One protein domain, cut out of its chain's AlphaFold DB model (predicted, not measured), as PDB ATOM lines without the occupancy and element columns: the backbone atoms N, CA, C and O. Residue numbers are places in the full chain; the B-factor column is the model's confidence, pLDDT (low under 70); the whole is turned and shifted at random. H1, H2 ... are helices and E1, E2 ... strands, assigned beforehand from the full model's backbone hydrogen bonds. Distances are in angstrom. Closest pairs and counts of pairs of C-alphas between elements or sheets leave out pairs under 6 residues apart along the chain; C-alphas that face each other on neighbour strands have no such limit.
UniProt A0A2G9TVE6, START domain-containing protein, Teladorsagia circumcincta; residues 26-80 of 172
ATOM      1  N   PRO A  26     102.089  96.628  -0.360       86.12
ATOM      2  CA  PRO A  26     102.015  95.594  -1.386       86.12
ATOM      3  C   PRO A  26     101.026  94.483  -1.016       86.12
ATOM      4  O   PRO A  26     100.904  94.106   0.151       86.12
ATOM      5  N   ILE A  27     100.351  93.917  -2.022       87.00
ATOM      6  CA  ILE A  27      99.331  92.870  -1.831       87.00
ATOM      7  C   ILE A  27      99.906  91.670  -1.069       87.00
ATOM      8  O   ILE A  27      99.272  91.175  -0.140       87.00
ATOM      9  N   GLU A  28     101.124  91.245  -1.402       89.19
ATOM     10  CA  GLU A  28     101.806  90.140  -0.716       89.19
ATOM     11  C   GLU A  28     102.028  90.430   0.774       89.19
ATOM     12  O   GLU A  28     101.804  89.574   1.628       89.19
ATOM     13  N   THR A  29     102.437  91.656   1.113       89.69
ATOM     14  CA  THR A  29     102.613  92.087   2.506       89.69
ATOM     15  C   THR A  29     101.282  92.088   3.242       89.69
ATOM     16  O   THR A  29     101.202  91.602   4.369       89.69
ATOM     17  N   ARG A  30     100.214  92.564   2.593       89.19
ATOM     18  CA  ARG A  30      98.866  92.524   3.163       89.19
ATOM     19  C   ARG A  30      98.419  91.089   3.442       89.19
ATOM     20  O   ARG A  30      97.931  90.822   4.532       89.19
ATOM     21  N   GLN A  31      98.637  90.158   2.514       92.62
ATOM     22  CA  GLN A  31      98.318  88.738   2.714       92.62
ATOM     23  C   GLN A  31      99.094  88.125   3.887       92.62
ATOM     24  O   GLN A  31      98.525  87.372   4.674       92.62
ATOM     25  N   LYS A  32     100.376  88.481   4.048       94.31
ATOM     26  CA  LYS A  32     101.176  88.059   5.210       94.31
ATOM     27  C   LYS A  32     100.601  88.591   6.522       94.31
ATOM     28  O   LYS A  32     100.506  87.833   7.481       94.31
ATOM     29  N   TYR A  33     100.195  89.860   6.564       94.62
ATOM     30  CA  TYR A  33      99.570  90.459   7.746       94.62
ATOM     31  C   TYR A  33      98.223  89.816   8.082       94.62
ATOM     32  O   TYR A  33      97.979  89.503   9.243       94.62
ATOM     33  N   GLU A  34      97.385  89.554   7.077       94.38
ATOM     34  CA  GLU A  34      96.115  88.842   7.262       94.38
ATOM     35  C   GLU A  34      96.329  87.447   7.846       94.38
ATOM     36  O   GLU A  34      95.687  87.080   8.829       94.38
ATOM     37  N   LYS A  35      97.282  86.690   7.291       96.25
ATOM     38  CA  LYS A  35      97.634  85.370   7.814       96.25
ATOM     39  C   LYS A  35      98.133  85.454   9.259       96.25
ATOM     40  O   LYS A  35      97.688  84.680  10.095       96.25
ATOM     41  N   ALA A  36      99.017  86.403   9.567       97.19
ATOM     42  CA  ALA A  36      99.547  86.575  10.918       97.19
ATOM     43  C   ALA A  36      98.441  86.895  11.939       97.19
ATOM     44  O   ALA A  36      98.438  86.337  13.034       97.19
ATOM     45  N   LEU A  37      97.482  87.753  11.575       97.50
ATOM     46  CA  LEU A  37      96.322  88.058  12.416       97.50
ATOM     47  C   LEU A  37      95.411  86.843  12.612       97.50
ATOM     48  O   LEU A  37      94.945  86.614  13.726       97.50
ATOM     49  N   HIS A  38      95.168  86.072  11.551       96.69
ATOM     50  CA  HIS A  38      94.372  84.850  11.619       96.69
ATOM     51  C   HIS A  38      95.012  83.818  12.557       96.69
ATOM     52  O   HIS A  38      94.383  83.397  13.527       96.69
ATOM     53  N   ASP A  39      96.290  83.497  12.337       97.62
ATOM     54  CA  ASP A  39      97.047  82.549  13.161       97.62
ATOM     55  C   ASP A  39      97.100  83.010  14.634       97.62
ATOM     56  O   ASP A  39      96.957  82.207  15.561       97.62
ATOM     57  N   ALA A  40      97.266  84.318  14.874       97.06
ATOM     58  CA  ALA A  40      97.236  84.892  16.219       97.06
ATOM     59  C   ALA A  40      95.853  84.755  16.875       97.06
ATOM     60  O   ALA A  40      95.773  84.410  18.056       97.06
ATOM     61  N   SER A  41      94.771  84.978  16.123       96.44
ATOM     62  CA  SER A  41      93.397  84.802  16.604       96.44
ATOM     63  C   SER A  41      93.136  83.364  17.041       96.44
ATOM     64  O   SER A  41      92.708  83.129  18.171       96.44
ATOM     65  N   GLU A  42      93.473  82.391  16.192       96.50
ATOM     66  CA  GLU A  42      93.318  80.967  16.509       96.50
ATOM     67  C   GLU A  42      94.149  80.566  17.735       96.50
ATOM     68  O   GLU A  42      93.664  79.849  18.621       96.50
ATOM     69  N   LYS A  43      95.389  81.072  17.837       94.94
ATOM     70  CA  LYS A  43      96.252  80.832  19.000       94.94
ATOM     71  C   LYS A  43      95.639  81.390  20.284       94.94
ATOM     72  O   LYS A  43      95.653  80.696  21.305       94.94
ATOM     73  N   VAL A  44      95.105  82.614  20.257       94.25
ATOM     74  CA  VAL A  44      94.454  83.241  21.419       94.25
ATOM     75  C   VAL A  44      93.236  82.431  21.849       94.25
ATOM     76  O   VAL A  44      93.116  82.097  23.026       94.25
ATOM     77  N   GLU A  45      92.365  82.043  20.919       93.06
ATOM     78  CA  GLU A  45      91.191  81.230  21.240       93.06
ATOM     79  C   GLU A  45      91.560  79.878  21.852       93.06
ATOM     80  O   GLU A  45      90.975  79.468  22.857       93.06
ATOM     81  N   SER A  46      92.550  79.192  21.275       92.81
ATOM     82  CA  SER A  46      93.063  77.931  21.813       92.81
ATOM     83  C   SER A  46      93.612  78.107  23.233       92.81
ATOM     84  O   SER A  46      93.243  77.363  24.144       92.81
ATOM     85  N   SER A  47      94.406  79.157  23.448       92.88
ATOM     86  CA  SER A  47      94.991  79.497  24.750       92.88
ATOM     87  C   SER A  47      93.917  79.798  25.798       92.88
ATOM     88  O   SER A  47      93.986  79.313  26.926       92.88
ATOM     89  N   LEU A  48      92.873  80.547  25.426       91.25
ATOM     90  CA  LEU A  48      91.744  80.844  26.308       91.25
ATOM     91  C   LEU A  48      90.943  79.585  26.662       91.25
ATOM     92  O   LEU A  48      90.480  79.463  27.797       91.25
ATOM     93  N   ARG A  49      90.784  78.639  25.725       91.25
ATOM     94  CA  ARG A  49      90.162  77.335  26.007       91.25
ATOM     95  C   ARG A  49      90.991  76.536  27.017       91.25
ATOM     96  O   ARG A  49      90.431  76.097  28.016       91.25
ATOM     97  N   GLN A  50      92.304  76.422  26.817       89.31
ATOM     98  CA  GLN A  50      93.210  75.730  27.749       89.31
ATOM     99  C   GLN A  50      93.212  76.354  29.148       89.31
ATOM    100  O   GLN A  50      93.083  75.647  30.149       89.31
ATOM    101  N   ALA A  51      93.272  77.686  29.236       87.56
ATOM    102  CA  ALA A  51      93.226  78.390  30.514       87.56
ATOM    103  C   ALA A  51      91.937  78.083  31.301       87.56
ATOM    104  O   ALA A  51      91.980  77.920  32.520       87.56
ATOM    105  N   ARG A  52      90.791  77.941  30.615       87.00
ATOM    106  CA  ARG A  52      89.502  77.572  31.234       87.00
ATOM    107  C   ARG A  52      89.458  76.129  31.737       87.00
ATOM    108  O   ARG A  52      88.709  75.857  32.670       87.00
ATOM    109  N   MET A  53      90.247  75.228  31.152       88.88
ATOM    110  CA  MET A  53      90.356  73.835  31.602       88.88
ATOM    111  C   MET A  53      91.231  73.674  32.856       88.88
ATOM    112  O   MET A  53      91.303  72.582  33.411       88.88
ATOM    113  N   GLY A  54      91.872  74.748  33.336       84.38
ATOM    114  CA  GLY A  54      92.696  74.716  34.550       84.38
ATOM    115  C   GLY A  54      94.106  74.161  34.339       84.38
ATOM    116  O   GLY A  54      94.783  73.838  35.309       84.38
ATOM    117  N   GLU A  55      94.567  74.069  33.090       84.69
ATOM    118  CA  GLU A  55      95.899  73.549  32.743       84.69
ATOM    119  C   GLU A  55      97.039  74.537  33.055       84.69
ATOM    120  O   GLU A  55      98.214  74.172  33.037       84.69
ATOM    121  N   TRP A  56      96.713  75.807  33.306       94.38
ATOM    122  CA  TRP A  56      97.697  76.879  33.462       94.38
ATOM    123  C   TRP A  56      98.084  77.085  34.926       94.38
ATOM    124  O   TRP A  56      97.254  77.048  35.834       94.38
ATOM    125  N   LYS A  57      99.363  77.389  35.154       95.19
ATOM    126  CA  LYS A  57      99.898  77.675  36.485       95.19
ATOM    127  C   LYS A  57      99.384  79.022  36.986       95.19
ATOM    128  O   LYS A  57      99.578  80.047  36.337       95.19
ATOM    129  N   VAL A  58      98.813  79.044  38.187       95.31
ATOM    130  CA  VAL A  58      98.414  80.289  38.857       95.31
ATOM    131  C   VAL A  58      99.652  80.981  39.439       95.31
ATOM    132  O   VAL A  58     100.319  80.427  40.311       95.31
ATOM    133  N   LEU A  59      99.961  82.193  38.968       96.38
ATOM    134  CA  LEU A  59     101.040  83.031  39.513       96.38
ATOM    135  C   LEU A  59     100.519  84.050  40.529       96.38
ATOM    136  O   LEU A  59     101.192  84.352  41.512       96.38
ATOM    137  N   LYS A  60      99.315  84.582  40.295       95.00
ATOM    138  CA  LYS A  60      98.630  85.519  41.191       95.00
ATOM    139  C   LYS A  60      97.124  85.278  41.131       95.00
ATOM    140  O   LYS A  60      96.560  85.160  40.048       95.00
ATOM    141  N   VAL A  61      96.477  85.204  42.294       88.62
ATOM    142  CA  VAL A  61      95.082  84.737  42.403       88.62
ATOM    143  C   VAL A  61      94.059  85.847  42.125       88.62
ATOM    144  O   VAL A  61      93.041  85.574  41.495       88.62
ATOM    145  N   LYS A  62      94.304  87.092  42.562       89.44
ATOM    146  CA  LYS A  62      93.391  88.237  42.364       89.44
ATOM    147  C   LYS A  62      94.144  89.566  42.224       89.44
ATOM    148  O   LYS A  62      95.231  89.718  42.777       89.44
ATOM    149  N   GLU A  63      93.526  90.498  41.494       87.06
ATOM    150  CA  GLU A  63      93.882  91.926  41.347       87.06
ATOM    151  C   GLU A  63      95.324  92.254  40.888       87.06
ATOM    152  O   GLU A  63      96.126  92.795  41.656       87.06
ATOM    153  N   PRO A  64      95.692  91.977  39.622       93.62
ATOM    154  CA  PRO A  64      94.970  91.142  38.665       93.62
ATOM    155  C   PRO A  64      95.237  89.650  38.917       93.62
ATOM    156  O   PRO A  64      96.248  89.275  39.517       93.62
ATOM    157  N   MET A  65      94.342  88.793  38.429       94.94
ATOM    158  CA  MET A  65      94.627  87.365  38.291       94.94
ATOM    159  C   MET A  65      95.664  87.180  37.181       94.94
ATOM    160  O   MET A  65      95.513  87.756  36.103       94.94
ATOM    161  N   VAL A  66      96.696  86.377  37.439       96.62
ATOM    162  CA  VAL A  66      97.762  86.075  36.477       96.62
ATOM    163  C   VAL A  66      97.970  84.569  36.409       96.62
ATOM    164  O   VAL A  66      98.284  83.934  37.420       96.62
ATOM    165  N   LEU A  67      97.829  84.020  35.205       95.88
ATOM    166  CA  LEU A  67      98.102  82.625  34.874       95.88
ATOM    167  C   LEU A  67      99.266  82.543  33.882       95.88
ATOM    168  O   LEU A  67      99.469  83.461  33.086       95.88
ATOM    169  N   GLN A  68      99.996  81.432  33.906       96.50
ATOM    170  CA  GLN A  68     101.077  81.131  32.973       96.50
ATOM    171  C   GLN A  68     100.859  79.760  32.328       96.50
ATOM    172  O   GLN A  68     100.657  78.759  33.018       96.50
ATOM    173  N   ALA A  69     100.923  79.729  31.003       94.38
ATOM    174  CA  ALA A  69     100.855  78.527  30.191       94.38
ATOM    175  C   ALA A  69     102.183  77.743  30.204       94.38
ATOM    176  O   ALA A  69     103.239  78.325  30.474       94.38
ATOM    177  N   PRO A  70     102.177  76.450  29.827       90.81
ATOM    178  CA  PRO A  70     103.405  75.674  29.630       90.81
ATOM    179  C   PRO A  70     104.365  76.270  28.586       90.81
ATOM    180  O   PRO A  70     105.575  76.113  28.717       90.81
ATOM    181  N   ASP A  71     103.844  76.984  27.582       90.69
ATOM    182  CA  ASP A  71     104.637  77.668  26.547       90.69
ATOM    183  C   ASP A  71     105.147  79.058  26.978       90.69
ATOM    184  O   ASP A  71     105.652  79.818  26.155       90.69
ATOM    185  N   LEU A  72     105.024  79.388  28.271       92.88
ATOM    186  CA  LEU A  72     105.386  80.672  28.877       92.88
ATOM    187  C   LEU A  72     104.529  81.866  28.424       92.88
ATOM    188  O   LEU A  72     104.879  83.010  28.725       92.88
ATOM    189  N   SER A  73     103.387  81.626  27.778       93.94
ATOM    190  CA  SER A  73     102.363  82.656  27.580       93.94
ATOM    191  C   SER A  73     101.715  83.048  28.910       93.94
ATOM    192  O   SER A  73     101.580  82.231  29.822       93.94
ATOM    193  N   TYR A  74     101.277  84.303  29.018       95.44
ATOM    194  CA  TYR A  74     100.616  84.826  30.214       95.44
ATOM    195  C   TYR A  74      99.171  85.215  29.914       95.44
ATOM    196  O   TYR A  74      98.876  85.790  28.868       95.44
ATOM    197  N   PHE A  75      98.280  84.946  30.864       94.69
ATOM    198  CA  PHE A  75      96.896  85.413  30.848       94.69
ATOM    199  C   PHE A  75      96.671  86.293  32.069       94.69
ATOM    200  O   PHE A  75      96.942  85.882  33.199       94.69
ATOM    201  N   ILE A  76      96.183  87.508  31.831       95.31
ATOM    202  CA  ILE A  76      95.940  88.508  32.867       95.31
ATOM    203  C   ILE A  76      94.465  88.883  32.818       95.31
ATOM    204  O   ILE A  76      93.955  89.262  31.765       95.31
ATOM    205  N   ARG A  77      93.787  88.801  33.964       94.12
ATOM    206  CA  ARG A  77      92.388  89.210  34.106       94.12
ATOM    207  C   ARG A  77      92.225  90.174  35.272       94.12
ATOM    208  O   ARG A  77      92.695  89.914  36.379       94.12
ATOM    209  N   SER A  78      91.502  91.255  35.017       95.31
ATOM    210  CA  SER A  78      91.044  92.203  36.026       95.31
ATOM    211  C   SER A  78      89.615  92.613  35.705       95.31
ATOM    212  O   SER A  78      89.241  92.662  34.534       95.31
ATOM    213  N   ASP A  79      88.841  92.912  36.741       94.50
ATOM    214  CA  ASP A  79      87.485  93.427  36.605       94.50
ATOM    215  C   ASP A  79      87.509  94.948  36.854       94.50
ATOM    216  O   ASP A  79      88.298  95.438  37.667       94.50
ATOM    217  N   PHE A  80      86.672  95.702  36.141       94.56
ATOM    218  CA  PHE A  80      86.595  97.162  36.245       94.56
ATOM    219  C   PHE A  80      85.136  97.621  36.262       94.56
ATOM    220  O   PHE A  80      84.303  97.106  35.520       94.56
TER     221      PHE A  80
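What this domain is: This is residues 26 to 80 of the 172 residues of the protein "START domain-containing protein" of Teladorsagia circumcincta (UniProt A0A2G9TVE6). One long helix, H1, sticks out like an arm from a small antiparallel sheet of three short strands, E1, E2 and E3; the last residues of the helix meet the sheet, and residues 26 to 43 stand free. The free stretch, residues 26 to 43, makes much of the length of the whole, and the body without it, 37 residues, spans 25 by 17 by 15 A. The printed part has 55 residues, with one named helix and three named strands that follow along the chain as H1, E1, E2, E3, and its class is mixed, helices and strands. The sheet's order is E1, E2, E3, with neighbours antiparallel. The whole is only just loose, close to extended, with a radius of gyration of the C-alphas of 14.8 A, and its C-alphas span 45 by 25 by 16 A.

Where its parts are: H1 holds residues 27 to 52 and measures 37.7 A from first to last C-alpha, from C-alpha 27 at (99.331, 92.870, -1.831) to C-alpha 52 at (89.502, 77.572, 31.234). E1 holds residues 57 to 60 and measures 9.2 A. E2 holds residues 65 to 68 and measures 10.4 A. E3 holds residues 74 to 77 and measures 10.1 A, ending with C-alpha 77 at (92.388, 89.210, 34.106).

How they stand to each other: H1 is on the sheet but only grazes it, with its residues 44 to 51. The closest C-alphas of H1 and E2 are those of Ala 51 and Leu 67, 7.8 A apart. The closest C-alphas of H1 and E3 are those of Ala 51 and Phe 75, 7.9 A apart. In H1 every O i to N i+4 pair is within hydrogen-bond range. The strands E1, E2 and E3 form a meander, each strand the antiparallel neighbour of the one before. E1 and E2 are a hairpin, with 147 degrees between their directions; N 57 and O 68 are within hydrogen-bond range at 2.8 A, and so are N 66 and O 60 at 2.9 A. E2 and E3 are also a hairpin, with 164 degrees between their directions; N 67 and O 75 are within hydrogen-bond range at 2.9 A, as are N 77 and O 65 at 2.9 A. E1 and E3 are the edge strands, and E2 is the inner strand.

The domain as a whole: The outline is elongated, and the two C-alphas farthest apart are those of Pro 26 and Val 61, at 45.6 A. The C-alphas of the first and last printed residues, Pro 26 and Phe 80, are 40.7 A apart. The printed part has no cut. The links from H1 to E1, from E1 to E2 and from E2 to E3 are tight, with 4, 4 and 5 residues between the elements. The mean pLDDT of the printed part is 92.9, and no printed residue is under 70.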